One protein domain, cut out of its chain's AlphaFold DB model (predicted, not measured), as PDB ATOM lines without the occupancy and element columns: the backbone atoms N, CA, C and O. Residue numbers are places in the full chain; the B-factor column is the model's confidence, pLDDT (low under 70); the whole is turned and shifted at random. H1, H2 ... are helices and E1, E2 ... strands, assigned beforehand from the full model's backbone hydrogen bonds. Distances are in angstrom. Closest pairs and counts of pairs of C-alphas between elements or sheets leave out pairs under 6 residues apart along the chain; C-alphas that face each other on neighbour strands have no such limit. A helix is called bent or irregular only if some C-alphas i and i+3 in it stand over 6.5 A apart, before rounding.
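AT A GLANCE: This is residues 187 to 279 of the 282 residues of an uncharacterized protein of Ornithinibacillus caprae (UniProt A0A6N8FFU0). What is the main picture? A strongly twisted sheet of four strands has one long helix, H3, over E3 and E4 on one face, running along the strands. The short helix H2 is on that same face, giving two layers, helices on one face of a sheet, while the four-residue H1 only grazes the sheet. What makes it up? The printed part has 93 residues with three named helices and four named strands, in the order H1, E1, H2, H3, E2, E3, E4; the sheet runs E1, E2, E3, E4, all antiparallel, and the class is mixed. It is compact, with a radius of gyration of the C-alphas of 13.2 A, and only just elongated, spanning 40 by 26 by 20 A.

HOW THE PARTS SIT: Where does the first helix sit? H1, residues 187 to 190, only grazes the sheet; its closest C-alphas to E3, residues 261 to 268, are those of Leu 187 and Leu 265, 6.6 A apart. How do the strands pair? E1, residues 198 to 202, is antiparallel to E2, residues 252 to 256, at 153 degrees, with N 201 and O 253 within hydrogen-bond range at 2.8 A. E2, E3 and E4, residues 271 to 278, form a meander, each strand the antiparallel neighbour of the one before. Its hairpins are E2 and E3, with N 254 and O 263 2.8 A apart, and E3 and E4, with N 262 and O 277 2.8 A apart. How do the other helices sit? H2, residues 203 to 209, is on the sheet, its closest C-alphas to E2 being those of Leu 203 and Leu 252, 6.1 A apart. H3, residues 218 to 241, is over E3 and E4 at a height over the sheet of 10.3 A, at 22 degrees to E4 on the local plane; the closest C-alphas of H3 and E4 are those of Leu 228 and Gln 277, 7.3 A apart. H2 and H3 are close but not clearly touching, the C-alphas of Tyr 209 and Ser 221 being 7.8 A apart, at a shallow tilt of 17 degrees, opposite ways. What of the helix backbones? O i to N i+4 pairs are within hydrogen-bond range in 17 of 20 cases in H3 and 0 of 3 in H2, where 3 of 4 O i to N i+3 pairs are; H1 is too short for an i+4 pair.

IN THESE COORDINATES: Where do the elements begin and end? H1 begins at C-alpha 187, (-31.670, 40.538, -89.485), and E4 ends at C-alpha 278, (-24.036, 37.485, -71.502). How long are the longer ones? H3 measures 31.0 A, E4 23.1 A and E3 22.7 A from first to last C-alpha. Are the helices irregular? H2 is, with C-alphas 204 and 207 7.2 A apart, and H3 only just, with C-alphas 235 and 238 6.51 A apart; H3 also has a kink of 35 degrees near residue 233.

THE WHOLE: How large is it? The two C-alphas farthest apart, those of Ser 217 and Glu 244, are 39.6 A apart. Is it broken or uncertain? The printed part has no cut and no long link; its mean pLDDT is 95.5, and no printed residue is under 70.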
ATOM      1  N   LEU A 187     -32.671  41.007 -90.454       98.50
ATOM      2  CA  LEU A 187     -31.670  40.538 -89.485       98.50
ATOM      3  C   LEU A 187     -32.241  39.477 -88.538       98.50
ATOM      4  O   LEU A 187     -31.698  38.384 -88.420       98.50
ATOM      5  N   THR A 188     -33.369  39.778 -87.899       98.44
ATOM      6  CA  THR A 188     -34.015  38.877 -86.930       98.44
ATOM      7  C   THR A 188     -34.478  37.577 -87.578       98.44
ATOM      8  O   THR A 188     -34.281  36.513 -86.999       98.44
ATOM      9  N   SER A 189     -34.988  37.628 -88.814       98.19
ATOM     10  CA  SER A 189     -35.317  36.417 -89.578       98.19
ATOM     11  C   SER A 189     -34.070  35.607 -89.933       98.19
ATOM     12  O   SER A 189     -34.090  34.386 -89.819       98.19
ATOM     13  N   HIS A 190     -32.978  36.264 -90.346       98.50
ATOM     14  CA  HIS A 190     -31.725  35.588 -90.698       98.50
ATOM     15  C   HIS A 190     -31.131  34.820 -89.511       98.50
ATOM     16  O   HIS A 190     -30.749  33.664 -89.662       98.50
ATOM     17  N   PHE A 191     -31.125  35.435 -88.327       98.31
ATOM     18  CA  PHE A 191     -30.625  34.822 -87.097       98.31
ATOM     19  C   PHE A 191     -31.678  34.005 -86.333       98.31
ATOM     20  O   PHE A 191     -31.394  33.505 -85.250       98.31
ATOM     21  N   SER A 192     -32.884  33.834 -86.892       97.94
ATOM     22  CA  SER A 192     -33.986  33.072 -86.279       97.94
ATOM     23  C   SER A 192     -34.354  33.540 -84.862       97.94
ATOM     24  O   SER A 192     -34.601  32.728 -83.971       97.94
ATOM     25  N   ILE A 193     -34.388  34.856 -84.646       97.88
ATOM     26  CA  ILE A 193     -34.661  35.464 -83.340       97.88
ATOM     27  C   ILE A 193     -36.158  35.737 -83.182       97.88
ATOM     28  O   ILE A 193     -36.749  36.483 -83.968       97.88
ATOM     29  N   ASP A 194     -36.760  35.196 -82.121       97.06
ATOM     30  CA  ASP A 194     -38.113  35.560 -81.695       97.06
ATOM     31  C   ASP A 194     -38.092  36.903 -80.957       97.06
ATOM     32  O   ASP A 194     -37.820  36.979 -79.760       97.06
ATOM     33  N   THR A 195     -38.412  37.980 -81.674       95.31
ATOM     34  CA  THR A 195     -38.401  39.349 -81.137       95.31
ATOM     35  C   THR A 195     -39.391  39.578 -79.999       95.31
ATOM     36  O   THR A 195     -39.255  40.562 -79.274       95.31
ATOM     37  N   THR A 196     -40.366  38.689 -79.783       97.44
ATOM     38  CA  THR A 196     -41.319  38.828 -78.674       97.44
ATOM     39  C   THR A 196     -40.670  38.621 -77.304       97.44
ATOM     40  O   THR A 196     -41.179  39.151 -76.311       97.44
ATOM     41  N   GLN A 197     -39.518  37.943 -77.253       97.88
ATOM     42  CA  GLN A 197     -38.740  37.696 -76.033       97.88
ATOM     43  C   GLN A 197     -37.821  38.864 -75.645       97.88
ATOM     44  O   GLN A 197     -37.185  38.817 -74.596       97.88
ATOM     45  N   TYR A 198     -37.766  39.926 -76.456       98.00
ATOM     46  CA  TYR A 198     -36.779  40.990 -76.302       98.00
ATOM     47  C   TYR A 198     -37.410  42.377 -76.226       98.00
ATOM     48  O   TYR A 198     -38.434  42.656 -76.854       98.00
ATOM     49  N   ASP A 199     -36.748  43.262 -75.491       97.38
ATOM     50  CA  ASP A 199     -36.925  44.700 -75.624       97.38
ATOM     51  C   ASP A 199     -35.992  45.213 -76.730       97.38
ATOM     52  O   ASP A 199     -34.778  45.004 -76.709       97.38
ATOM     53  N   MET A 200     -36.586  45.853 -77.738       97.50
ATOM     54  CA  MET A 200     -35.894  46.348 -78.928       97.50
ATOM     55  C   MET A 200     -35.418  47.781 -78.709       97.50
ATOM     56  O   MET A 200     -36.236  48.690 -78.572       97.50
ATOM     57  N   ILE A 201     -34.105  47.990 -78.737       98.00
ATOM     58  CA  ILE A 201     -33.483  49.296 -78.523       98.00
ATOM     59  C   ILE A 201     -32.619  49.624 -79.747       98.00
ATOM     60  O   ILE A 201     -31.613  48.959 -79.985       98.00
ATOM     61  N   PRO A 202     -32.972  50.625 -80.567       98.19
ATOM     62  CA  PRO A 202     -32.076  51.115 -81.610       98.19
ATOM     63  C   PRO A 202     -30.825  51.732 -80.978       98.19
ATOM     64  O   PRO A 202     -30.940  52.434 -79.973       98.19
ATOM     65  N   LEU A 203     -29.645  51.558 -81.585       98.69
ATOM     66  CA  LEU A 203     -28.404  52.113 -81.024       98.69
ATOM     67  C   LEU A 203     -28.495  53.626 -80.772       98.69
ATOM     68  O   LEU A 203     -28.020  54.097 -79.747       98.69
ATOM     69  N   THR A 204     -29.164  54.386 -81.645       98.06
ATOM     70  CA  THR A 204     -29.337  55.841 -81.475       98.06
ATOM     71  C   THR A 204     -30.212  56.232 -80.281       98.06
ATOM     72  O   THR A 204     -30.234  57.398 -79.908       98.06
ATOM     73  N   GLU A 205     -30.923  55.287 -79.665       97.81
ATOM     74  CA  GLU A 205     -31.747  55.516 -78.476       97.81
ATOM     75  C   GLU A 205     -31.106  54.991 -77.190       97.81
ATOM     76  O   GLU A 205     -31.659  55.213 -76.114       97.81
ATOM     77  N   LEU A 206     -29.942  54.337 -77.273       98.19
ATOM     78  CA  LEU A 206     -29.272  53.724 -76.125       98.19
ATOM     79  C   LEU A 206     -28.952  54.734 -75.012       98.19
ATOM     80  O   LEU A 206     -29.069  54.398 -73.837       98.19
ATOM     81  N   TYR A 207     -28.639  55.984 -75.369       97.56
ATOM     82  CA  TYR A 207     -28.376  57.064 -74.409       97.56
ATOM     83  C   TYR A 207     -29.539  57.295 -73.426       97.56
ATOM     84  O   TYR A 207     -29.329  57.724 -72.297       97.56
ATOM     85  N   LYS A 208     -30.779  56.967 -73.816       97.50
ATOM     86  CA  LYS A 208     -31.968  57.099 -72.956       97.50
ATOM     87  C   LYS A 208     -31.976  56.093 -71.798       97.50
ATOM     88  O   LYS A 208     -32.751  56.265 -70.862       97.50
ATOM     89  N   TYR A 209     -31.141  55.058 -71.874       96.50
ATOM     90  CA  TYR A 209     -31.051  53.959 -70.914       96.50
ATOM     91  C   TYR A 209     -29.785  54.021 -70.051       96.50
ATOM     92  O   TYR A 209     -29.475  53.058 -69.357       96.50
ATOM     93  N   GLU A 210     -29.056  55.141 -70.076       89.62
ATOM     94  CA  GLU A 210     -27.835  55.331 -69.282       89.62
ATOM     95  C   GLU A 210     -28.079  55.148 -67.776       89.62
ATOM     96  O   GLU A 210     -27.256  54.563 -67.076       89.62
ATOM     97  N   GLU A 211     -29.252  55.565 -67.292       90.44
ATOM     98  CA  GLU A 211     -29.667  55.374 -65.900       90.44
ATOM     99  C   GLU A 211     -30.148  53.949 -65.602       90.44
ATOM    100  O   GLU A 211     -29.945  53.446 -64.500       90.44
ATOM    101  N   SER A 212     -30.823  53.296 -66.551       94.50
ATOM    102  CA  SER A 212     -31.333  51.935 -66.378       94.50
ATOM    103  C   SER A 212     -31.736  51.334 -67.723       94.50
ATOM    104  O   SER A 212     -32.647  51.817 -68.399       94.50
ATOM    105  N   LEU A 213     -31.073  50.238 -68.090       95.31
ATOM    106  CA  LEU A 213     -31.558  49.302 -69.094       95.31
ATOM    107  C   LEU A 213     -32.772  48.537 -68.546       95.31
ATOM    108  O   LEU A 213     -32.861  48.325 -67.331       95.31
ATOM    109  N   PRO A 214     -33.688  48.069 -69.415       93.62
ATOM    110  CA  PRO A 214     -34.898  47.370 -68.997       93.62
ATOM    111  C   PRO A 214     -34.630  46.274 -67.956       93.62
ATOM    112  O   PRO A 214     -33.974  45.266 -68.209       93.62
ATOM    113  N   GLY A 215     -35.138  46.506 -66.743       90.25
ATOM    114  CA  GLY A 215     -35.078  45.559 -65.637       90.25
ATOM    115  C   GLY A 215     -33.721  45.401 -64.939       90.25
ATOM    116  O   GLY A 215     -33.617  44.512 -64.090       90.25
ATOM    117  N   LEU A 216     -32.719  46.232 -65.240       94.94
ATOM    118  CA  LEU A 216     -31.418  46.250 -64.563       94.94
ATOM    119  C   LEU A 216     -31.281  47.460 -63.622       94.94
ATOM    120  O   LEU A 216     -31.890  48.508 -63.846       94.94
ATOM    121  N   SER A 217     -30.457  47.328 -62.573       94.38
ATOM    122  CA  SER A 217     -30.065  48.472 -61.732       94.38
ATOM    123  C   SER A 217     -29.192  49.452 -62.518       94.38
ATOM    124  O   SER A 217     -28.702  49.116 -63.601       94.38
ATOM    125  N   LYS A 218     -28.953  50.646 -61.971       94.25
ATOM    126  CA  LYS A 218     -28.063  51.635 -62.588       94.25
ATOM    127  C   LYS A 218     -26.652  51.087 -62.781       94.25
ATOM    128  O   LYS A 218     -26.098  51.161 -63.871       94.25
ATOM    129  N   GLU A 219     -26.106  50.448 -61.755       93.25
ATOM    130  CA  GLU A 219     -24.755  49.880 -61.745       93.25
ATOM    131  C   GLU A 219     -24.636  48.730 -62.754       93.25
ATOM    132  O   GLU A 219     -23.694  48.678 -63.550       93.25
ATOM    133  N   ALA A 220     -25.626  47.831 -62.770       94.75
ATOM    134  CA  ALA A 220     -25.681  46.733 -63.729       94.75
ATOM    135  C   ALA A 220     -25.830  47.246 -65.169       94.75
ATOM    136  O   ALA A 220     -25.172  46.735 -66.075       94.75
ATOM    137  N   SER A 221     -26.648  48.280 -65.378       95.81
ATOM    138  CA  SER A 221     -26.843  48.903 -66.690       95.81
ATOM    139  C   SER A 221     -25.566  49.558 -67.183       95.81
ATOM    140  O   SER A 221     -25.158  49.318 -68.315       95.81
ATOM    141  N   ALA A 222     -24.884  50.308 -66.319       95.44
ATOM    142  CA  ALA A 222     -23.642  50.975 -66.663       95.44
ATOM    143  C   ALA A 222     -22.548  49.963 -67.050       95.44
ATOM    144  O   ALA A 222     -21.870  50.148 -68.061       95.44
ATOM    145  N   LYS A 223     -22.447  48.838 -66.327       95.69
ATOM    146  CA  LYS A 223     -21.574  47.716 -66.702       95.69
ATOM    147  C   LYS A 223     -21.936  47.125 -68.064       95.69
ATOM    148  O   LYS A 223     -21.057  46.949 -68.905       95.69
ATOM    149  N   VAL A 224     -23.216  46.816 -68.286       96.69
ATOM    150  CA  VAL A 224     -23.677  46.229 -69.553       96.69
ATOM    151  C   VAL A 224     -23.402  47.173 -70.721       96.69
ATOM    152  O   VAL A 224     -22.880  46.720 -71.734       96.69
ATOM    153  N   ILE A 225     -23.675  48.469 -70.561       97.38
ATOM    154  CA  ILE A 225     -23.422  49.516 -71.561       97.38
ATOM    155  C   ILE A 225     -21.928  49.648 -71.867       97.38
ATOM    156  O   ILE A 225     -21.558  49.717 -73.036       97.38
ATOM    157  N   GLY A 226     -21.066  49.656 -70.849       96.88
ATOM    158  CA  GLY A 226     -19.623  49.780 -71.056       96.88
ATOM    159  C   GLY A 226     -19.048  48.604 -71.852       96.88
ATOM    160  O   GLY A 226     -18.333  48.798 -72.834       96.88
ATOM    161  N   GLN A 227     -19.444  47.379 -71.496       96.38
ATOM    162  CA  GLN A 227     -19.069  46.160 -72.226       96.38
ATOM    163  C   GLN A 227     -19.651  46.111 -73.647       96.38
ATOM    164  O   GLN A 227     -18.993  45.659 -74.584       96.38
ATOM    165  N   LEU A 228     -20.876  46.604 -73.818       97.38
ATOM    166  CA  LEU A 228     -21.528  46.727 -75.116       97.38
ATOM    167  C   LEU A 228     -20.749  47.678 -76.030       97.38
ATOM    168  O   LEU A 228     -20.506  47.337 -77.186       97.38
ATOM    169  N   TRP A 229     -20.328  48.841 -75.528       97.81
ATOM    170  CA  TRP A 229     -19.520  49.784 -76.301       97.81
ATOM    171  C   TRP A 229     -18.124  49.252 -76.610       97.81
ATOM    172  O   TRP A 229     -17.648  49.474 -77.716       97.81
ATOM    173  N   GLU A 230     -17.499  48.487 -75.712       96.62
ATOM    174  CA  GLU A 230     -16.284  47.725 -76.032       96.62
ATOM    175  C   GLU A 230     -16.524  46.763 -77.215       96.62
ATOM    176  O   GLU A 230     -15.755  46.743 -78.181       96.62
ATOM    177  N   GLY A 231     -17.620  45.998 -77.180       96.56
ATOM    178  CA  GLY A 231     -17.999  45.073 -78.249       96.56
ATOM    179  C   GLY A 231     -18.292  45.776 -79.580       96.56
ATOM    180  O   GLY A 231     -17.795  45.350 -80.624       96.56
ATOM    181  N   LEU A 232     -19.049  46.876 -79.546       97.62
ATOM    182  CA  LEU A 232     -19.319  47.730 -80.705       97.62
ATOM    183  C   LEU A 232     -18.037  48.368 -81.239       97.62
ATOM    184  O   LEU A 232     -17.855  48.447 -82.451       97.62
ATOM    185  N   TYR A 233     -17.126  48.796 -80.364       96.44
ATOM    186  CA  TYR A 233     -15.877  49.405 -80.799       96.44
ATOM    187  C   TYR A 233     -15.054  48.414 -81.623       96.44
ATOM    188  O   TYR A 233     -14.660  48.707 -82.752       96.44
ATOM    189  N   LYS A 234     -14.888  47.202 -81.081       95.00
ATOM    190  CA  LYS A 234     -14.147  46.098 -81.704       95.00
ATOM    191  C   LYS A 234     -14.746  45.648 -83.034       95.00
ATOM    192  O   LYS A 234     -14.010  45.470 -83.995       95.00
ATOM    193  N   ASN A 235     -16.062  45.446 -83.078       95.56
ATOM    194  CA  ASN A 235     -16.699  44.684 -84.159       95.56
ATOM    195  C   ASN A 235     -17.541  45.532 -85.122       95.56
ATOM    196  O   ASN A 235     -17.953  45.034 -86.163       95.56
ATOM    197  N   TYR A 236     -17.816  46.795 -84.791       96.12
ATOM    198  CA  TYR A 236     -18.593  47.703 -85.635       96.12
ATOM    199  C   TYR A 236     -17.769  48.940 -86.012       96.12
ATOM    200  O   TYR A 236     -17.561  49.214 -87.189       96.12
ATOM    201  N   ILE A 237     -17.215  49.656 -85.031       95.81
ATOM    202  CA  ILE A 237     -16.531  50.941 -85.258       95.81
ATOM    203  C   ILE A 237     -15.187  50.787 -85.974       95.81
ATOM    204  O   ILE A 237     -14.957  51.502 -86.950       95.81
ATOM    205  N   ILE A 238     -14.306  49.890 -85.509       92.94
ATOM    206  CA  ILE A 238     -12.995  49.656 -86.144       92.94
ATOM    207  C   ILE A 238     -13.172  49.195 -87.600       92.94
ATOM    208  O   ILE A 238     -12.670  49.894 -88.482       92.94
ATOM    209  N   PRO A 239     -13.955  48.133 -87.906       92.56
ATOM    210  CA  PRO A 239     -14.131  47.685 -89.289       92.56
ATOM    211  C   PRO A 239     -14.667  48.768 -90.229       92.56
ATOM    212  O   PRO A 239     -14.276  48.824 -91.394       92.56
ATOM    213  N   ILE A 240     -15.541  49.650 -89.729       93.25
ATOM    214  CA  ILE A 240     -16.075  50.776 -90.505       93.25
ATOM    215  C   ILE A 240     -15.019  51.854 -90.745       93.25
ATOM    216  O   ILE A 240     -14.975  52.431 -91.827       93.25
ATOM    217  N   THR A 241     -14.205  52.155 -89.737       88.62
ATOM    218  CA  THR A 241     -13.214  53.237 -89.800       88.62
ATOM    219  C   THR A 241     -12.018  52.851 -90.678       88.62
ATOM    220  O   THR A 241     -11.441  53.722 -91.326       88.62
ATOM    221  N   ASP A 242     -11.703  51.556 -90.760       84.69
ATOM    222  CA  ASP A 242     -10.626  51.005 -91.597       84.69
ATOM    223  C   ASP A 242     -11.053  50.751 -93.056       84.69
ATOM    224  O   ASP A 242     -10.212  50.468 -93.912       84.69
ATOM    225  N   SER A 243     -12.351  50.851 -93.358       82.62
ATOM    226  CA  SER A 243     -12.912  50.553 -94.679       82.62
ATOM    227  C   SER A 243     -13.405  51.806 -95.396       82.62
ATOM    228  O   SER A 243     -14.100  52.651 -94.833       82.62
ATOM    229  N   GLU A 244     -13.137  51.899 -96.696       75.19
ATOM    230  CA  GLU A 244     -13.729  52.941 -97.533       75.19
ATOM    231  C   GLU A 244     -15.170  52.569 -97.928       75.19
ATOM    232  O   GLU A 244     -15.434  51.466 -98.401       75.19
ATOM    233  N   ASN A 245     -16.103  53.519 -97.792       80.44
ATOM    234  CA  ASN A 245     -17.497  53.417 -98.255       80.44
ATOM    235  C   ASN A 245     -18.316  52.252 -97.663       80.44
ATOM    236  O   ASN A 245     -18.916  51.466 -98.400       80.44
ATOM    237  N   VAL A 246     -18.411  52.169 -96.333       88.19
ATOM    238  CA  VAL A 246     -19.271  51.168 -95.683       88.19
ATOM    239  C   VAL A 246     -20.750  51.543 -95.748       88.19
ATOM    240  O   VAL A 246     -21.157  52.637 -95.361       88.19
ATOM    241  N   THR A 247     -21.573  50.594 -96.189       93.12
ATOM    242  CA  THR A 247     -23.033  50.672 -96.103       93.12
ATOM    243  C   THR A 247     -23.515  49.909 -94.876       93.12
ATOM    244  O   THR A 247     -23.315  48.702 -94.776       93.12
ATOM    245  N   SER A 248     -24.178  50.618 -93.967       97.00
ATOM    246  CA  SER A 248     -24.784  50.063 -92.754       97.00
ATOM    247  C   SER A 248     -26.038  50.860 -92.373       97.00
ATOM    248  O   SER A 248     -26.275  51.970 -92.866       97.00
ATOM    249  N   TYR A 249     -26.846  50.296 -91.481       98.06
ATOM    250  CA  TYR A 249     -28.011  50.926 -90.861       98.06
ATOM    251  C   TYR A 249     -27.825  50.980 -89.345       98.06
ATOM    252  O   TYR A 249     -26.883  50.405 -88.810       98.06
ATOM    253  N   ILE A 250     -28.725  51.667 -88.640       98.62
ATOM    254  CA  ILE A 250     -28.711  51.695 -87.171       98.62
ATOM    255  C   ILE A 250     -28.758  50.254 -86.622       98.62
ATOM    256  O   ILE A 250     -29.745  49.552 -86.887       98.62
ATOM    257  N   PRO A 251     -27.747  49.825 -85.836       98.62
ATOM    258  CA  PRO A 251     -27.768  48.537 -85.157       98.62
ATOM    259  C   PRO A 251     -28.978  48.403 -84.232       98.62
ATOM    260  O   PRO A 251     -29.390  49.370 -83.580       98.62
ATOM    261  N   LEU A 252     -29.528  47.193 -84.161       98.69
ATOM    262  CA  LEU A 252     -30.613  46.852 -83.249       98.69
ATOM    263  C   LEU A 252     -30.066  46.086 -82.054       98.69
ATOM    264  O   LEU A 252     -29.470  45.021 -82.217       98.69
ATOM    265  N   LEU A 253     -30.321  46.601 -80.861       98.62
ATOM    266  CA  LEU A 253     -30.049  45.911 -79.617       98.62
ATOM    267  C   LEU A 253     -31.317  45.189 -79.170       98.62
ATOM    268  O   LEU A 253     -32.413  45.751 -79.218       98.62
ATOM    269  N   LEU A 254     -31.160  43.941 -78.750       98.25
ATOM    270  CA  LEU A 254     -32.233  43.099 -78.241       98.25
ATOM    271  C   LEU A 254     -31.869  42.677 -76.826       98.25
ATOM    272  O   LEU A 254     -31.033  41.793 -76.633       98.25
ATOM    273  N   MET A 255     -32.476  43.338 -75.848       97.50
ATOM    274  CA  MET A 255     -32.309  43.003 -74.441       97.50
ATOM    275  C   MET A 255     -33.279  41.879 -74.088       97.50
ATOM    276  O   MET A 255     -34.487  42.037 -74.256       97.50
ATOM    277  N   ASP A 256     -32.754  40.740 -73.646       97.19
ATOM    278  CA  ASP A 256     -33.570  39.607 -73.212       97.19
ATOM    279  C   ASP A 256     -34.448  40.016 -72.025       97.19
ATOM    280  O   ASP A 256     -33.947  40.581 -71.049       97.19
ATOM    281  N   LYS A 257     -35.751  39.726 -72.080       96.25
ATOM    282  CA  LYS A 257     -36.687  40.104 -71.004       96.25
ATOM    283  C   LYS A 257     -36.404  39.378 -69.687       96.25
ATOM    284  O   LYS A 257     -36.677  39.926 -68.618       96.25
ATOM    285  N   GLU A 258     -35.786  38.199 -69.760       95.19
ATOM    286  CA  GLU A 258     -35.275  37.446 -68.607       95.19
ATOM    287  C   GLU A 258     -33.866  37.900 -68.173       95.19
ATOM    288  O   GLU A 258     -33.316  37.398 -67.193       95.19
ATOM    289  N   LYS A 259     -33.294  38.904 -68.858       94.12
ATOM    290  CA  LYS A 259     -32.037  39.593 -68.520       94.12
ATOM    291  C   LYS A 259     -30.814  38.683 -68.539       94.12
ATOM    292  O   LYS A 259     -29.839  38.938 -67.836       94.12
ATOM    293  N   THR A 260     -30.849  37.626 -69.341       95.00
ATOM    294  CA  THR A 260     -29.750  36.654 -69.415       95.00
ATOM    295  C   THR A 260     -28.677  37.062 -70.425       95.00
ATOM    296  O   THR A 260     -27.503  36.705 -70.284       95.00
ATOM    297  N   HIS A 261     -29.060  37.814 -71.457       96.44
ATOM    298  CA  HIS A 261     -28.164  38.255 -72.518       96.44
ATOM    299  C   HIS A 261     -28.695  39.490 -73.256       96.44
ATOM    300  O   HIS A 261     -29.852  39.884 -73.127       96.44
ATOM    301  N   LEU A 262     -27.821  40.082 -74.061       97.50
ATOM    302  CA  LEU A 262     -28.133  41.122 -75.024       97.50
ATOM    303  C   LEU A 262     -27.574  40.705 -76.384       97.50
ATOM    304  O   LEU A 262     -26.411  40.301 -76.484       97.50
ATOM    305  N   TYR A 263     -28.394  40.813 -77.428       98.38
ATOM    306  CA  TYR A 263     -27.915  40.730 -78.805       98.38
ATOM    307  C   TYR A 263     -27.714  42.112 -79.405       98.38
ATOM    308  O   TYR A 263     -28.488  43.030 -79.141       98.38
ATOM    309  N   VAL A 264     -26.717  42.227 -80.275       98.56
ATOM    310  CA  VAL A 264     -26.563  43.365 -81.184       98.56
ATOM    311  C   VAL A 264     -26.603  42.829 -82.600       98.56
ATOM    312  O   VAL A 264     -25.775  41.995 -82.954       98.56
ATOM    313  N   LEU A 265     -27.555  43.301 -83.397       98.75
ATOM    314  CA  LEU A 265     -27.703  42.925 -84.796       98.75
ATOM    315  C   LEU A 265     -27.358  44.115 -85.682       98.75
ATOM    316  O   LEU A 265     -27.895  45.211 -85.488       98.75
ATOM    317  N   PHE A 266     -26.513  43.897 -86.679       98.50
ATOM    318  CA  PHE A 266     -26.187  44.907 -87.681       98.50
ATOM    319  C   PHE A 266     -25.815  44.260 -89.015       98.50
ATOM    320  O   PHE A 266     -25.773  43.038 -89.145       98.50
ATOM    321  N   GLU A 267     -25.592  45.090 -90.028       97.31
ATOM    322  CA  GLU A 267     -25.147  44.656 -91.346       97.31
ATOM    323  C   GLU A 267     -24.049  45.591 -91.838       97.31
ATOM    324  O   GLU A 267     -24.232  46.808 -91.817       97.31
ATOM    325  N   LEU A 268     -22.935  45.030 -92.301       95.62
ATOM    326  CA  LEU A 268     -21.854  45.769 -92.944       95.62
ATOM    327  C   LEU A 268     -21.742  45.289 -94.387       95.62
ATOM    328  O   LEU A 268     -21.462  44.125 -94.642       95.62
ATOM    329  N   ASN A 269     -21.978  46.177 -95.354       93.56
ATOM    330  CA  ASN A 269     -21.820  45.875 -96.783       93.56
ATOM    331  C   ASN A 269     -22.592  44.627 -97.269       93.56
ATOM    332  O   ASN A 269     -22.170  43.956 -98.209       93.56
ATOM    333  N   GLY A 270     -23.745  44.328 -96.661       93.56
ATOM    334  CA  GLY A 270     -24.561  43.151 -96.980       93.56
ATOM    335  C   GLY A 270     -24.317  41.938 -96.077       93.56
ATOM    336  O   GLY A 270     -25.162  41.036 -96.037       93.56
ATOM    337  N   GLU A 271     -23.212  41.920 -95.331       96.06
ATOM    338  CA  GLU A 271     -22.882  40.871 -94.368       96.06
ATOM    339  C   GLU A 271     -23.611  41.140 -93.054       96.06
ATOM    340  O   GLU A 271     -23.458  42.199 -92.446       96.06
ATOM    341  N   LYS A 272     -24.473  40.201 -92.652       98.06
ATOM    342  CA  LYS A 272     -25.272  40.305 -91.430       98.06
ATOM    343  C   LYS A 272     -24.460  39.765 -90.269       98.06
ATOM    344  O   LYS A 272     -23.979  38.640 -90.340       98.06
ATOM    345  N   GLU A 273     -24.410  40.529 -89.192       98.12
ATOM    346  CA  GLU A 273     -23.593  40.234 -88.023       98.12
ATOM    347  C   GLU A 273     -24.440  40.219 -86.749       98.12
ATOM    348  O   GLU A 273     -25.424  40.958 -86.614       98.12
ATOM    349  N   GLN A 274     -24.035  39.367 -85.806       98.06
ATOM    350  CA  GLN A 274     -24.640  39.251 -84.484       98.06
ATOM    351  C   GLN A 274     -23.552  39.211 -83.410       98.06
ATOM    352  O   GLN A 274     -22.693  38.333 -83.410       98.06
ATOM    353  N   LEU A 275     -23.653  40.110 -82.432       98.12
ATOM    354  CA  LEU A 275     -22.897  40.021 -81.184       98.12
ATOM    355  C   LEU A 275     -23.798  39.501 -80.073       98.12
ATOM    356  O   LEU A 275     -24.995  39.797 -80.040       98.12
ATOM    357  N   ILE A 276     -23.204  38.755 -79.146       97.44
ATOM    358  CA  ILE A 276     -23.888  38.206 -77.977       97.44
ATOM    359  C   ILE A 276     -23.111  38.610 -76.732       97.44
ATOM    360  O   ILE A 276     -21.962  38.205 -76.552       97.44
ATOM    361  N   GLN A 277     -23.757  39.357 -75.845       95.88
ATOM    362  CA  GLN A 277     -23.233  39.685 -74.526       95.88
ATOM    363  C   GLN A 277     -24.046  38.948 -73.469       95.88
ATOM    364  O   GLN A 277     -25.256  39.133 -73.367       95.88
ATOM    365  N   LYS A 278     -23.392  38.109 -72.665       95.56
ATOM    366  CA  LYS A 278     -24.036  37.485 -71.502       95.56
ATOM    367  C   LYS A 278     -24.122  38.491 -70.364       95.56
ATOM    368  O   LYS A 278     -23.150  39.194 -70.090       95.56
ATOM    369  N   ILE A 279     -25.260  38.520 -69.684       91.88
ATOM    370  CA  ILE A 279     -25.488  39.398 -68.541       91.88
ATOM    371  C   ILE A 279     -25.410  38.534 -67.287       91.88
ATOM    372  O   ILE A 279     -26.259  37.681 -67.045       91.88
TER     373      ILE A 279